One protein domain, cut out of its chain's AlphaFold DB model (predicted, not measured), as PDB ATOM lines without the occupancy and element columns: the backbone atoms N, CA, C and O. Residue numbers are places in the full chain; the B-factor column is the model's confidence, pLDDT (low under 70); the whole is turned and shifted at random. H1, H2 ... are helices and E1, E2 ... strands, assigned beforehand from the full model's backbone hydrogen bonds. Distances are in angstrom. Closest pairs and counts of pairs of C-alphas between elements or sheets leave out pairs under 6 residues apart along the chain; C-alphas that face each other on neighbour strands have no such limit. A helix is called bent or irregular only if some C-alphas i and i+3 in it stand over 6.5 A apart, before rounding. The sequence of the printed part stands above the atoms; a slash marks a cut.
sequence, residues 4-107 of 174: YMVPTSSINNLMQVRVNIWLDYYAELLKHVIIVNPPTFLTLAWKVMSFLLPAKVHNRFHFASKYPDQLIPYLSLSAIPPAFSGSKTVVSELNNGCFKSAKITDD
ATOM      1  N   TYR A   4     -23.393   6.892   2.441       73.00
ATOM      2  CA  TYR A   4     -23.354   5.490   2.868       73.00
ATOM      3  C   TYR A   4     -23.602   4.472   1.738       73.00
ATOM      4  O   TYR A   4     -23.207   3.317   1.847       73.00
ATOM      5  N   MET A   5     -24.237   4.883   0.638       76.50
ATOM      6  CA  MET A   5     -24.579   3.999  -0.484       76.50
ATOM      7  C   MET A   5     -23.486   3.940  -1.562       76.50
ATOM      8  O   MET A   5     -23.605   3.165  -2.511       76.50
ATOM      9  N   VAL A   6     -22.441   4.763  -1.437       81.06
ATOM     10  CA  VAL A   6     -21.285   4.793  -2.342       81.06
ATOM     11  C   VAL A   6     -20.136   4.042  -1.667       81.06
ATOM     12  O   VAL A   6     -19.622   4.549  -0.674       81.06
ATOM     13  N   PRO A   7     -19.711   2.861  -2.153       78.19
ATOM     14  CA  PRO A   7     -18.729   2.019  -1.456       78.19
ATOM     15  C   PRO A   7     -17.406   2.714  -1.109       78.19
ATOM     16  O   PRO A   7     -16.818   2.411  -0.082       78.19
ATOM     17  N   THR A   8     -16.974   3.668  -1.934       81.00
ATOM     18  CA  THR A   8     -15.701   4.398  -1.802       81.00
ATOM     19  C   THR A   8     -15.849   5.781  -1.160       81.00
ATOM     20  O   THR A   8     -14.972   6.630  -1.308       81.00
ATOM     21  N   SER A   9     -16.984   6.078  -0.525       82.81
ATOM     22  CA  SER A   9     -17.148   7.340   0.200       82.81
ATOM     23  C   SER A   9     -16.268   7.373   1.451       82.81
ATOM     24  O   SER A   9     -15.992   6.332   2.042       82.81
ATOM     25  N   SER A  10     -15.890   8.566   1.922       82.31
ATOM     26  CA  SER A  10     -15.059   8.714   3.129       82.31
ATOM     27  C   SER A  10     -15.653   8.002   4.350       82.31
ATOM     28  O   SER A  10     -14.922   7.410   5.138       82.31
ATOM     29  N   ILE A  11     -16.985   7.997   4.482       83.75
ATOM     30  CA  ILE A  11     -17.672   7.289   5.568       83.75
ATOM     31  C   ILE A  11     -17.533   5.768   5.449       83.75
ATOM     32  O   ILE A  11     -17.329   5.094   6.454       83.75
ATOM     33  N   ASN A  12     -17.594   5.220   4.234       83.25
ATOM     34  CA  ASN A  12     -17.426   3.788   4.013       83.25
ATOM     35  C   ASN A  12     -15.956   3.363   4.109       83.25
ATOM     36  O   ASN A  12     -15.699   2.287   4.639       83.25
ATOM     37  N   ASN A  13     -15.003   4.220   3.731       84.38
ATOM     38  CA  ASN A  13     -13.578   3.990   3.988       84.38
ATOM     39  C   ASN A  13     -13.302   3.923   5.499       84.38
ATOM     40  O   ASN A  13     -12.684   2.973   5.973       84.38
ATOM     41  N   LEU A  14     -13.852   4.861   6.284       87.12
ATOM     42  CA  LEU A  14     -13.761   4.818   7.747       87.12
ATOM     43  C   LEU A  14     -14.394   3.539   8.322       87.12
ATOM     44  O   LEU A  14     -13.834   2.909   9.220       87.12
ATOM     45  N   MET A  15     -15.560   3.131   7.810       87.00
ATOM     46  CA  MET A  15     -16.194   1.873   8.215       87.00
ATOM     47  C   MET A  15     -15.341   0.655   7.850       87.00
ATOM     48  O   MET A  15     -15.254  -0.271   8.650       87.00
ATOM     49  N   GLN A  16     -14.687   0.658   6.690       85.69
ATOM     50  CA  GLN A  16     -13.794  -0.414   6.264       85.69
ATOM     51  C   GLN A  16     -12.601  -0.555   7.215       85.69
ATOM     52  O   GLN A  16     -12.311  -1.662   7.659       85.69
ATOM     53  N   VAL A  17     -11.967   0.558   7.605       86.50
ATOM     54  CA  VAL A  17     -10.884   0.552   8.603       86.50
ATOM     55  C   VAL A  17     -11.373  -0.031   9.931       86.50
ATOM     56  O   VAL A  17     -10.728  -0.913  10.495       86.50
ATOM     57  N   ARG A  18     -12.555   0.381  10.411       88.50
ATOM     58  CA  ARG A  18     -13.155  -0.179  11.637       88.50
ATOM     59  C   ARG A  18     -13.419  -1.679  11.530       88.50
ATOM     60  O   ARG A  18     -13.163  -2.407  12.486       88.50
ATOM     61  N   VAL A  19     -13.934  -2.135  10.392       87.19
ATOM     62  CA  VAL A  19     -14.164  -3.558  10.125       87.19
ATOM     63  C   VAL A  19     -12.846  -4.328  10.140       87.19
ATOM     64  O   VAL A  19     -12.792  -5.380  10.768       87.19
ATOM     65  N   ASN A  20     -11.785  -3.798   9.528       85.88
ATOM     66  CA  ASN A  20     -10.466  -4.433   9.522       85.88
ATOM     67  C   ASN A  20      -9.901  -4.574  10.937       85.88
ATOM     68  O   ASN A  20      -9.566  -5.682  11.338       85.88
ATOM     69  N   ILE A  21      -9.927  -3.502  11.740       88.12
ATOM     70  CA  ILE A  21      -9.541  -3.562  13.161       88.12
ATOM     71  C   ILE A  21     -10.354  -4.647  13.875       88.12
ATOM     72  O   ILE A  21      -9.817  -5.473  14.610       88.12
ATOM     73  N   TRP A  22     -11.667  -4.677  13.657       86.88
ATOM     74  CA  TRP A  22     -12.507  -5.660  14.319       86.88
ATOM     75  C   TRP A  22     -12.159  -7.101  13.902       86.88
ATOM     76  O   TRP A  22     -12.124  -7.996  14.741       86.88
ATOM     77  N   LEU A  23     -11.855  -7.338  12.628       83.50
ATOM     78  CA  LEU A  23     -11.469  -8.654  12.127       83.50
ATOM     79  C   LEU A  23     -10.096  -9.101  12.627       83.50
ATOM     80  O   LEU A  23      -9.938 -10.273  12.963       83.50
ATOM     81  N   ASP A  24      -9.130  -8.192  12.703       86.38
ATOM     82  CA  ASP A  24      -7.765  -8.528  13.107       86.38
ATOM     83  C   ASP A  24      -7.697  -8.929  14.585       86.38
ATOM     84  O   ASP A  24      -6.964  -9.848  14.948       86.38
ATOM     85  N   TYR A  25      -8.509  -8.291  15.434       87.81
ATOM     86  CA  TYR A  25      -8.447  -8.490  16.885       87.81
ATOM     87  C   TYR A  25      -9.611  -9.303  17.464       87.81
ATOM     88  O   TYR A  25      -9.473  -9.880  18.543       87.81
ATOM     89  N   TYR A  26     -10.757  -9.372  16.780       85.50
ATOM     90  CA  TYR A  26     -12.002  -9.894  17.358       85.50
ATOM     91  C   TYR A  26     -12.804 -10.817  16.431       85.50
ATOM     92  O   TYR A  26     -13.922 -11.187  16.794       85.50
ATOM     93  N   ALA A  27     -12.268 -11.240  15.277       76.69
ATOM     94  CA  ALA A  27     -13.019 -11.997  14.260       76.69
ATOM     95  C   ALA A  27     -13.831 -13.193  14.792       76.69
ATOM     96  O   ALA A  27     -14.940 -13.450  14.314       76.69
ATOM     97  N   GLU A  28     -13.316 -13.918  15.784       81.38
ATOM     98  CA  GLU A  28     -13.967 -15.119  16.325       81.38
ATOM     99  C   GLU A  28     -15.022 -14.833  17.408       81.38
ATOM    100  O   GLU A  28     -15.724 -15.744  17.838       81.38
ATOM    101  N   LEU A  29     -15.206 -13.572  17.819       86.06
ATOM    102  CA  LEU A  29     -16.239 -13.194  18.793       86.06
ATOM    103  C   LEU A  29     -17.628 -13.011  18.164       86.06
ATOM    104  O   LEU A  29     -18.642 -13.102  18.859       86.06
ATOM    105  N   LEU A  30     -17.708 -12.754  16.856       86.19
ATOM    106  CA  LEU A  30     -18.989 -12.511  16.190       86.19
ATOM    107  C   LEU A  30     -19.639 -13.811  15.755       86.19
ATOM    108  O   LEU A  30     -19.196 -14.437  14.797       86.19
ATOM    109  N   LYS A  31     -20.748 -14.169  16.401       89.44
ATOM    110  CA  LYS A  31     -21.534 -15.351  16.039       89.44
ATOM    111  C   LYS A  31     -22.576 -15.056  14.952       89.44
ATOM    112  O   LYS A  31     -22.583 -15.720  13.919       89.44
ATOM    113  N   HIS A  32     -23.419 -14.044  15.166       91.94
ATOM    114  CA  HIS A  32     -24.465 -13.620  14.232       91.94
ATOM    115  C   HIS A  32     -24.650 -12.097  14.263       91.94
ATOM    116  O   HIS A  32     -24.557 -11.485  15.325       91.94
ATOM    117  N   VAL A  33     -24.976 -11.510  13.112       91.56
ATOM    118  CA  VAL A  33     -25.500 -10.146  12.971       91.56
ATOM    119  C   VAL A  33     -26.889 -10.247  12.371       91.56
ATOM    120  O   VAL A  33     -27.051 -10.800  11.286       91.56
ATOM    121  N   ILE A  34     -27.895  -9.712  13.056       93.25
ATOM    122  CA  ILE A  34     -29.276  -9.726  12.573       93.25
ATOM    123  C   ILE A  34     -29.702  -8.287  12.307       93.25
ATOM    124  O   ILE A  34     -29.813  -7.475  13.223       93.25
ATOM    125  N   ILE A  35     -29.927  -7.972  11.038       91.62
ATOM    126  CA  ILE A  35     -30.355  -6.660  10.570       91.62
ATOM    127  C   ILE A  35     -31.881  -6.659  10.541       91.62
ATOM    128  O   ILE A  35     -32.507  -7.270   9.672       91.62
ATOM    129  N   VAL A  36     -32.464  -5.974  11.517       91.62
ATOM    130  CA  VAL A  36     -33.907  -5.751  11.642       91.62
ATOM    131  C   VAL A  36     -34.332  -4.516  10.850       91.62
ATOM    132  O   VAL A  36     -33.561  -3.569  10.704       91.62
ATOM    133  N   ASN A  37     -35.570  -4.522  10.359       87.44
ATOM    134  CA  ASN A  37     -36.175  -3.446   9.569       87.44
ATOM    135  C   ASN A  37     -35.270  -3.000   8.411       87.44
ATOM    136  O   ASN A  37     -34.964  -1.808   8.288       87.44
ATOM    137  N   PRO A  38     -34.784  -3.944   7.587       85.69
ATOM    138  CA  PRO A  38     -33.828  -3.591   6.563       85.69
ATOM    139  C   PRO A  38     -34.457  -2.663   5.516       85.69
ATOM    140  O   PRO A  38     -35.671  -2.705   5.290       85.69
ATOM    141  N   PRO A  39     -33.641  -1.837   4.840       81.19
ATOM    142  CA  PRO A  39     -34.135  -0.961   3.790       81.19
ATOM    143  C   PRO A  39     -34.743  -1.777   2.644       81.19
ATOM    144  O   PRO A  39     -34.280  -2.872   2.329       81.19
ATOM    145  N   THR A  40     -35.730  -1.202   1.953       81.75
ATOM    146  CA  THR A  40     -36.446  -1.852   0.840       81.75
ATOM    147  C   THR A  40     -35.508  -2.333  -0.273       81.75
ATOM    148  O   THR A  40     -35.783  -3.324  -0.943       81.75
ATOM    149  N   PHE A  41     -34.363  -1.667  -0.452       81.88
ATOM    150  CA  PHE A  41     -33.363  -1.999  -1.466       81.88
ATOM    151  C   PHE A  41     -32.249  -2.909  -0.914       81.88
ATOM    152  O   PHE A  41     -31.063  -2.570  -0.932       81.88
ATOM    153  N   LEU A  42     -32.644  -4.084  -0.416       80.44
ATOM    154  CA  LEU A  42     -31.756  -5.093   0.182       80.44
ATOM    155  C   LEU A  42     -30.541  -5.440  -0.687       80.44
ATOM    156  O   LEU A  42     -29.441  -5.603  -0.171       80.44
ATOM    157  N   THR A  43     -30.722  -5.516  -2.004       82.31
ATOM    158  CA  THR A  43     -29.656  -5.846  -2.962       82.31
ATOM    159  C   THR A  43     -28.521  -4.824  -2.945       82.31
ATOM    160  O   THR A  43     -27.348  -5.194  -2.998       82.31
ATOM    161  N   LEU A  44     -28.847  -3.537  -2.819       80.88
ATOM    162  CA  LEU A  44     -27.854  -2.468  -2.765       80.88
ATOM    163  C   LEU A  44     -27.185  -2.396  -1.387       80.88
ATOM    164  O   LEU A  44     -25.972  -2.216  -1.318       80.88
ATOM    165  N   ALA A  45     -27.943  -2.607  -0.307       79.69
ATOM    166  CA  ALA A  45     -27.377  -2.727   1.039       79.69
ATOM    167  C   ALA A  45     -26.397  -3.909   1.131       79.69
ATOM    168  O   ALA A  45     -25.287  -3.759   1.640       79.69
ATOM    169  N   TRP A  46     -26.764  -5.063   0.561       85.75
ATOM    170  CA  TRP A  46     -25.886  -6.229   0.490       85.75
ATOM    171  C   TRP A  46     -24.629  -5.952  -0.330       85.75
ATOM    172  O   TRP A  46     -23.544  -6.318   0.104       85.75
ATOM    173  N   LYS A  47     -24.733  -5.242  -1.462       86.38
ATOM    174  CA  LYS A  47     -23.561  -4.859  -2.264       86.38
ATOM    175  C   LYS A  47     -22.542  -4.067  -1.441       86.38
ATOM    176  O   LYS A  47     -21.365  -4.413  -1.456       86.38
ATOM    177  N   VAL A  48     -22.989  -3.056  -0.692       83.56
ATOM    178  CA  VAL A  48     -22.108  -2.266   0.187       83.56
ATOM    179  C   VAL A  48     -21.513  -3.142   1.294       83.56
ATOM    180  O   VAL A  48     -20.304  -3.133   1.496       83.56
ATOM    181  N   MET A  49     -22.322  -3.961   1.968       83.88
ATOM    182  CA  MET A  49     -21.825  -4.851   3.026       83.88
ATOM    183  C   MET A  49     -20.822  -5.886   2.511       83.88
ATOM    184  O   MET A  49     -19.800  -6.107   3.147       83.88
ATOM    185  N   SER A  50     -21.073  -6.481   1.346       87.69
ATOM    186  CA  SER A  50     -20.175  -7.457   0.724       87.69
ATOM    187  C   SER A  50     -18.842  -6.849   0.284       87.69
ATOM    188  O   SER A  50     -17.854  -7.570   0.196       87.69
ATOM    189  N   PHE A  51     -18.812  -5.535   0.031       86.75
ATOM    190  CA  PHE A  51     -17.587  -4.789  -0.241       86.75
ATOM    191  C   PHE A  51     -16.787  -4.524   1.042       86.75
ATOM    192  O   PHE A  51     -15.567  -4.643   1.041       86.75
ATOM    193  N   LEU A  52     -17.472  -4.184   2.139       85.06
ATOM    194  CA  LEU A  52     -16.829  -3.865   3.415       85.06
ATOM    195  C   LEU A  52     -16.371  -5.111   4.187       85.06
ATOM    196  O   LEU A  52     -15.396  -5.042   4.928       85.06
ATOM    197  N   LEU A  53     -17.076  -6.235   4.048       86.19
ATOM    198  CA  LEU A  53     -16.882  -7.434   4.862       86.19
ATOM    199  C   LEU A  53     -16.226  -8.568   4.057       86.19
ATOM    200  O   LEU A  53     -16.642  -8.830   2.927       86.19
ATOM    201  N   PRO A  54     -15.297  -9.342   4.643       83.19
ATOM    202  CA  PRO A  54     -14.761 -10.544   4.014       83.19
ATOM    203  C   PRO A  54     -15.827 -11.620   3.789       83.19
ATOM    204  O   PRO A  54     -16.673 -11.864   4.650       83.19
ATOM    205  N   ALA A  55     -15.704 -12.373   2.694       85.94
ATOM    206  CA  ALA A  55     -16.645 -13.445   2.346       85.94
ATOM    207  C   ALA A  55     -16.843 -14.487   3.465       85.94
ATOM    208  O   ALA A  55     -17.957 -14.961   3.684       85.94
ATOM    209  N   LYS A  56     -15.785 -14.796   4.230       84.75
ATOM    210  CA  LYS A  56     -15.818 -15.784   5.325       84.75
ATOM    211  C   LYS A  56     -16.801 -15.448   6.456       84.75
ATOM    212  O   LYS A  56     -17.162 -16.344   7.210       84.75
ATOM    213  N   VAL A  57     -17.212 -14.182   6.595       86.19
ATOM    214  CA  VAL A  57     -18.175 -13.758   7.627       86.19
ATOM    215  C   VAL A  57     -19.571 -13.483   7.073       86.19
ATOM    216  O   VAL A  57     -20.486 -13.248   7.858       86.19
ATOM    217  N   HIS A  58     -19.781 -13.526   5.751       89.12
ATOM    218  CA  HIS A  58     -21.075 -13.188   5.139       89.12
ATOM    219  C   HIS A  58     -22.215 -14.086   5.633       89.12
ATOM    220  O   HIS A  58     -23.316 -13.599   5.865       89.12
ATOM    221  N   ASN A  59     -21.946 -15.370   5.885       90.12
ATOM    222  CA  ASN A  59     -22.927 -16.326   6.418       90.12
ATOM    223  C   ASN A  59     -23.389 -16.023   7.859       90.12
ATOM    224  O   ASN A  59     -24.329 -16.648   8.354       90.12
ATOM    225  N   ARG A  60     -22.734 -15.081   8.547       90.31
ATOM    226  CA  ARG A  60     -23.108 -14.641   9.893       90.31
ATOM    227  C   ARG A  60     -24.165 -13.533   9.865       90.31
ATOM    228  O   ARG A  60     -24.744 -13.260  10.913       90.31
ATOM    229  N   PHE A  61     -24.422 -12.915   8.709       90.81
ATOM    230  CA  PHE A  61     -25.361 -11.804   8.547       90.81
ATOM    231  C   PHE A  61     -26.730 -12.289   8.071       90.81
ATOM    232  O   PHE A  61     -26.841 -13.001   7.076       90.81
ATOM    233  N   HIS A  62     -27.775 -11.845   8.762       90.94
ATOM    234  CA  HIS A  62     -29.160 -12.242   8.530       90.94
ATOM    235  C   HIS A  62     -30.046 -11.010   8.447       90.94
ATOM    236  O   HIS A  62     -29.859 -10.060   9.203       90.94
ATOM    237  N   PHE A  63     -31.040 -11.030   7.566       91.06
ATOM    238  CA  PHE A  63     -32.049  -9.978   7.488       91.06
ATOM    239  C   PHE A  63     -33.366 -10.473   8.069       91.06
ATOM    240  O   PHE A  63     -33.852 -11.536   7.684       91.06
ATOM    241  N   ALA A  64     -33.957  -9.675   8.952       92.81
ATOM    242  CA  ALA A  64     -35.246  -9.965   9.554       92.81
ATOM    243  C   ALA A  64     -36.244  -8.850   9.221       92.81
ATOM    244  O   ALA A  64     -36.043  -7.684   9.555       92.81
ATOM    245  N   SER A  65     -37.321  -9.222   8.537       90.75
ATOM    246  CA  SER A  65     -38.464  -8.367   8.201       90.75
ATOM    247  C   SER A  65     -39.801  -8.957   8.662       90.75
ATOM    248  O   SER A  65     -40.808  -8.254   8.665       90.75
ATOM    249  N   LYS A  66     -39.819 -10.233   9.068       92.50
ATOM    250  CA  LYS A  66     -40.980 -10.945   9.607       92.50
ATOM    251  C   LYS A  66     -40.675 -11.413  11.025       92.50
ATOM    252  O   LYS A  66     -39.845 -12.302  11.233       92.50
ATOM    253  N   TYR A  67     -41.345 -10.799  11.992       93.25
ATOM    254  CA  TYR A  67     -41.154 -11.082  13.410       93.25
ATOM    255  C   TYR A  67     -42.328 -11.882  13.988       93.25
ATOM    256  O   TYR A  67     -43.462 -11.660  13.564       93.25
ATOM    257  N   PRO A  68     -42.078 -12.769  14.968       94.31
ATOM    258  CA  PRO A  68     -40.770 -13.113  15.540       94.31
ATOM    259  C   PRO A  68     -40.044 -14.238  14.774       94.31
ATOM    260  O   PRO A  68     -38.895 -14.539  15.089       94.31
ATOM    261  N   ASP A  69     -40.681 -14.839  13.764       95.56
ATOM    262  CA  ASP A  69     -40.249 -16.077  13.095       95.56
ATOM    263  C   ASP A  69     -38.795 -16.071  12.603       95.56
ATOM    264  O   ASP A  69     -38.109 -17.087  12.672       95.56
ATOM    265  N   GLN A  70     -38.292 -14.928  12.126       95.31
ATOM    266  CA  GLN A  70     -36.910 -14.817  11.641       95.31
ATOM    267  C   GLN A  70     -35.878 -14.542  12.748       95.31
ATOM    268  O   GLN A  70     -34.678 -14.608  12.492       95.31
ATOM    269  N   LEU A  71     -36.320 -14.239  13.972       95.44
ATOM    270  CA  LEU A  71     -35.461 -13.968  15.131       95.44
ATOM    271  C   LEU A  71     -35.344 -15.172  16.070       95.44
ATOM    272  O   LEU A  71     -34.267 -15.411  16.615       95.44
ATOM    273  N   ILE A  72     -36.422 -15.947  16.228       95.31
ATOM    274  CA  ILE A  72     -36.467 -17.104  17.138       95.31
ATOM    275  C   ILE A  72     -35.424 -18.208  16.880       95.31
ATOM    276  O   ILE A  72     -35.065 -18.878  17.847       95.31
ATOM    277  N   PRO A  73     -34.865 -18.405  15.662       94.88
ATOM    278  CA  PRO A  73     -33.763 -19.352  15.475       94.88
ATOM    279  C   PRO A  73     -32.469 -18.919  16.176       94.88
ATOM    280  O   PRO A  73     -31.588 -19.745  16.410       94.88
ATOM    281  N   TYR A  74     -32.340 -17.629  16.497       94.69
ATOM    282  CA  TYR A  74     -31.122 -17.034  17.046       94.69
ATOM    283  C   TYR A  74     -31.285 -16.558  18.492       94.69
ATOM    284  O   TYR A  74     -30.307 -16.536  19.239       94.69
ATOM    285  N   LEU A  75     -32.494 -16.146  18.881       94.81
ATOM    286  CA  LEU A  75     -32.784 -15.491  20.156       94.81
ATOM    287  C   LEU A  75     -34.062 -16.064  20.780       94.81
ATOM    288  O   LEU A  75     -35.047 -16.303  20.087       94.81
ATOM    289  N   SER A  76     -34.092 -16.226  22.104       96.06
ATOM    290  CA  SER A  76     -35.334 -16.570  22.804       96.06
ATOM    291  C   SER A  76     -36.325 -15.399  22.774       96.06
ATOM    292  O   SER A  76     -35.922 -14.235  22.791       96.06
ATOM    293  N   LEU A  77     -37.633 -15.677  22.828       96.19
ATOM    294  CA  LEU A  77     -38.661 -14.623  22.912       96.19
ATOM    295  C   LEU A  77     -38.444 -13.680  24.106       96.19
ATOM    296  O   LEU A  77     -38.658 -12.475  23.993       96.19
ATOM    297  N   SER A  78     -37.941 -14.215  25.221       96.44
ATOM    298  CA  SER A  78     -37.583 -13.459  26.426       96.44
ATOM    299  C   SER A  78     -36.350 -12.567  26.280       96.44
ATOM    300  O   SER A  78     -36.071 -11.790  27.190       96.44
ATOM    301  N   ALA A  79     -35.611 -12.665  25.172       94.81
ATOM    302  CA  ALA A  79     -34.482 -11.800  24.833       94.81
ATOM    303  C   ALA A  79     -34.830 -10.759  23.754       94.81
ATOM    304  O   ALA A  79     -34.058  -9.827  23.539       94.81
ATOM    305  N   ILE A  80     -35.984 -10.889  23.093       94.88
ATOM    306  CA  ILE A  80     -36.406 -10.017  21.994       94.88
ATOM    307  C   ILE A  80     -37.328  -8.903  22.534       94.88
ATOM    308  O   ILE A  80     -38.288  -9.206  23.245       94.88
ATOM    309  N   PRO A  81     -37.084  -7.620  22.213       94.62
ATOM    310  CA  PRO A  81     -37.973  -6.517  22.590       94.62
ATOM    311  C   PRO A  81     -39.393  -6.613  21.986       94.62
ATOM    312  O   PRO A  81     -39.553  -7.162  20.891       94.62
ATOM    313  N   PRO A  82     -40.421  -6.002  22.612       93.88
ATOM    314  CA  PRO A  82     -41.794  -5.998  22.098       93.88
ATOM    315  C   PRO A  82     -41.946  -5.442  20.677       93.88
ATOM    316  O   PRO A  82     -42.767  -5.946  19.917       93.88
ATOM    317  N   ALA A  83     -41.134  -4.452  20.280       93.94
ATOM    318  CA  ALA A  83     -41.148  -3.913  18.913       93.94
ATOM    319  C   ALA A  83     -40.849  -4.960  17.824       93.94
ATOM    320  O   ALA A  83     -41.179  -4.744  16.661       93.94
ATOM    321  N   PHE A  84     -40.233  -6.079  18.201       94.81
ATOM    322  CA  PHE A  84     -39.912  -7.199  17.323       94.81
ATOM    323  C   PHE A  84     -40.651  -8.479  17.754       94.81
ATOM    324  O   PHE A  84     -40.144  -9.586  17.582       94.81
ATOM    325  N   SER A  85     -41.845  -8.325  18.339       95.06
ATOM    326  CA  SER A  85     -42.751  -9.416  18.736       95.06
ATOM    327  C   SER A  85     -42.215 -10.359  19.826       95.06
ATOM    328  O   SER A  85     -42.660 -11.501  19.924       95.06
ATOM    329  N   GLY A  86     -41.273  -9.896  20.652       95.25
ATOM    330  CA  GLY A  86     -40.797 -10.621  21.835       95.25
ATOM    331  C   GLY A  86     -41.390 -10.114  23.154       95.25
ATOM    332  O   GLY A  86     -42.339  -9.331  23.169       95.25
ATOM    333  N   SER A  87     -40.821 -10.558  24.278       95.44
ATOM    334  CA  SER A  87     -41.287 -10.219  25.633       95.44
ATOM    335  C   SER A  87     -40.245  -9.517  26.513       95.44
ATOM    336  O   SER A  87     -40.525  -9.217  27.675       95.44
ATOM    337  N   LYS A  88     -39.049  -9.216  25.990       94.88
ATOM    338  CA  LYS A  88     -37.981  -8.565  26.759       94.88
ATOM    339  C   LYS A  88     -38.277  -7.088  26.987       94.88
ATOM    340  O   LYS A  88     -38.087  -6.261  26.101       94.88
ATOM    341  N   THR A  89     -38.628  -6.729  28.212       91.38
ATOM    342  CA  THR A  89     -38.662  -5.331  28.642       91.38
ATOM    343  C   THR A  89     -37.311  -4.926  29.240       91.38
ATOM    344  O   THR A  89     -36.698  -5.659  30.020       91.38
ATOM    345  N   VAL A  90     -36.814  -3.762  28.828       89.75
ATOM    346  CA  VAL A  90     -35.629  -3.092  29.382       89.75
ATOM    347  C   VAL A  90     -35.973  -1.626  29.611       89.75
ATOM    348  O   VAL A  90     -36.905  -1.110  28.997       89.75
ATOM    349  N   VAL A  91     -35.242  -0.958  30.502       93.88
ATOM    350  CA  VAL A  91     -35.371   0.494  30.669       93.88
ATOM    351  C   VAL A  91     -34.826   1.158  29.406       93.88
ATOM    352  O   VAL A  91     -33.636   1.053  29.120       93.88
ATOM    353  N   SER A  92     -35.704   1.798  28.641       92.38
ATOM    354  CA  SER A  92     -35.375   2.453  27.375       92.38
ATOM    355  C   SER A  92     -36.393   3.542  27.044       92.38
ATOM    356  O   SER A  92     -37.478   3.602  27.622       92.38
ATOM    357  N   GLU A  93     -36.055   4.407  26.089       93.06
ATOM    358  CA  GLU A  93     -36.968   5.452  25.598       93.06
ATOM    359  C   GLU A  93     -37.868   4.972  24.455       93.06
ATOM    360  O   GLU A  93     -38.887   5.595  24.155       93.06
ATOM    361  N   LEU A  94     -37.468   3.891  23.784       90.00
ATOM    362  CA  LEU A  94     -38.164   3.299  22.649       90.00
ATOM    363  C   LEU A  94     -38.570   1.855  22.964       90.00
ATOM    364  O   LEU A  94     -37.909   1.151  23.728       90.00
ATOM    365  N   ASN A  95     -39.643   1.385  22.327       88.38
ATOM    366  CA  ASN A  95     -40.200   0.036  22.514       88.38
ATOM    367  C   ASN A  95     -39.330  -1.100  21.932       88.38
ATOM    368  O   ASN A  95     -39.628  -2.279  22.129       88.38
ATOM    369  N   ASN A  96     -38.265  -0.753  21.211       90.31
ATOM    370  CA  ASN A  96     -37.259  -1.671  20.681       90.31
ATOM    371  C   ASN A  96     -36.051  -1.845  21.621       90.31
ATOM    372  O   ASN A  96     -35.079  -2.490  21.240       90.31
ATOM    373  N   GLY A  97     -36.098  -1.269  22.826       89.69
ATOM    374  CA  GLY A  97     -35.001  -1.318  23.792       89.69
ATOM    375  C   GLY A  97     -33.908  -0.270  23.567       89.69
ATOM    376  O   GLY A  97     -32.937  -0.247  24.319       89.69
ATOM    377  N   CYS A  98     -34.040   0.606  22.564       90.00
ATOM    378  CA  CYS A  98     -33.067   1.659  22.286       90.00
ATOM    379  C   CYS A  98     -33.386   2.966  23.030       90.00
ATOM    380  O   CYS A  98     -34.534   3.271  23.362       90.00
ATOM    381  N   PHE A  99     -32.350   3.777  23.224       92.56
ATOM    382  CA  PHE A  99     -32.472   5.193  23.567       92.56
ATOM    383  C   PHE A  99     -32.519   6.019  22.283       92.56
ATOM    384  O   PHE A  99     -31.992   5.588  21.250       92.56
ATOM    385  N   LYS A 100     -33.158   7.192  22.306       91.12
ATOM    386  CA  LYS A 100     -33.120   8.084  21.146       91.12
ATOM    387  C   LYS A 100     -31.682   8.544  20.941       91.12
ATOM    388  O   LYS A 100     -31.004   8.940  21.885       91.12
ATOM    389  N   SER A 101     -31.217   8.497  19.694       87.50
ATOM    390  CA  SER A 101     -29.930   9.102  19.352       87.50
ATOM    391  C   SER A 101     -29.982  10.593  19.669       87.50
ATOM    392  O   SER A 101     -30.968  11.257  19.331       87.50
ATOM    393  N   ALA A 102     -28.908  11.122  20.255       88.81
ATOM    394  CA  ALA A 102     -28.718  12.562  20.324       88.81
ATOM    395  C   ALA A 102     -28.741  13.127  18.895       88.81
ATOM    396  O   ALA A 102     -28.245  12.492  17.955       88.81
ATOM    397  N   LYS A 103     -29.376  14.288  18.720       89.06
ATOM    398  CA  LYS A 103     -29.299  15.013  17.451       89.06
ATOM    399  C   LYS A 103     -27.935  15.677  17.395       89.06
ATOM    400  O   LYS A 103     -27.602  16.393  18.328       89.06
ATOM    401  N   ILE A 104     -27.217  15.447  16.300       86.88
ATOM    402  CA  ILE A 104     -26.019  16.220  15.988       86.88
ATOM    403  C   ILE A 104     -26.484  17.649  15.700       86.88
ATOM    404  O   ILE A 104     -27.318  17.848  14.809       86.88
ATOM    405  N   THR A 105     -26.014  18.610  16.484       91.31
ATOM    406  CA  THR A 105     -26.264  20.043  16.292       91.31
ATOM    407  C   THR A 105     -25.026  20.723  15.718       91.31
ATOM    408  O   THR A 105     -23.963  20.116  15.604       91.31
ATOM    409  N   ASP A 106     -25.152  21.998  15.351       85.56
ATOM    410  CA  ASP A 106     -24.021  22.785  14.846       85.56
ATOM    411  C   ASP A 106     -22.872  22.888  15.871       85.56
ATOM    412  O   ASP A 106     -21.712  23.005  15.482       85.56
ATOM    413  N   ASP A 107     -23.179  22.759  17.167       85.38
ATOM    414  CA  ASP A 107     -22.198  22.778  18.259       85.38
ATOM    415  C   ASP A 107     -21.328  21.507  18.320       85.38
ATOM    416  O   ASP A 107     -20.248  21.529  18.913       85.38
TER     417      ASP A 107
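Overview. This is residues 4 to 107 of the 174 residues of the protein "CRAL-TRIO domain-containing protein" of Heterorhabditis bacteriophora (UniProt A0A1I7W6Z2). A group of helices lies at one end, with the long, kinked H1 and the shorter H2 crosswise to each other and the one-turn H3 close to H2; a short ribbon of two side-by-side strands, E1 and E2, lies between these helices and the earlier part of a long winding stretch of loops, residues 65 to 107, whose last part, residues 98 to 107, runs back toward the level of the helices, clear of the strands. The shape is open, and its last residues, 101 to 107, stick out as a free tail. The printed part has 104 residues with three named helices and two named strands, in the order H1, E1, H2, H3, E2, and the sheet, order E1, E2, is parallel. Under half of the residues are in named elements, and those are mostly helix. The whole is loose, with a radius of gyration of the C-alphas of 16.0 A and spans of 41 by 39 by 31 A.

Along the chain. H1, residues 10 to 29, begins with C-alpha 10 at (-15.059, 8.714, 3.129) and is 27.0 A long from first to last C-alpha. It has a kink of 64 degrees near residue 23 and is irregular, with C-alphas 25 and 28 at 8.6 A. E1 is residues 33 to 36, 9.6 A. H2 is residues 42 to 52, 15.3 A, and H3 is residues 55 to 58, 5.2 A. E2, residues 61 to 64, 10.1 A, ends with C-alpha 64 at (-35.246, -9.965, 9.554). Residues 65 to 107 hold no named element, and C-alpha 107 is at (-22.198, 22.778, 18.259).

Arrangement. H1 touches H2 with residues 12 to 19 alone; the closest C-alphas, those of Gln 16 and Leu 52, are 5.4 A apart. Their lines are only just about perpendicular, at 73 degrees. H2 and H3 are close but not clearly touching, with the closest C-alphas, those of Ser 50 and His 58, 7.3 A apart. H1 and H3 are apart, and so are H2 and E2. E1 and E2 are parallel neighbours, with 23 degrees between their directions. C-alphas 33 and 61 face each other at 4.7 A. N 35 and O 62 are within hydrogen-bond range at 2.8 A, as are N 64 and O 35 at 2.9 A. E1, H2, H3 and E2 form a strand-helix-strand unit, two parallel neighbour strands with helices between them along the chain, and its crossover is right-handed. In H2 each O i to N i+4 pair is within hydrogen-bond range, in H1 14 of 16 are, and H3 is too short for such a pair.

Size, cuts and confidence. The two C-alphas farthest apart, those of Pro 73 and Asp 107, are 43.8 A apart. The printed part has no cut, and the four links between named elements are tight. Residues 101 to 107 stand free. The mean pLDDT of the printed part is 88.4, and no printed residue is under 70.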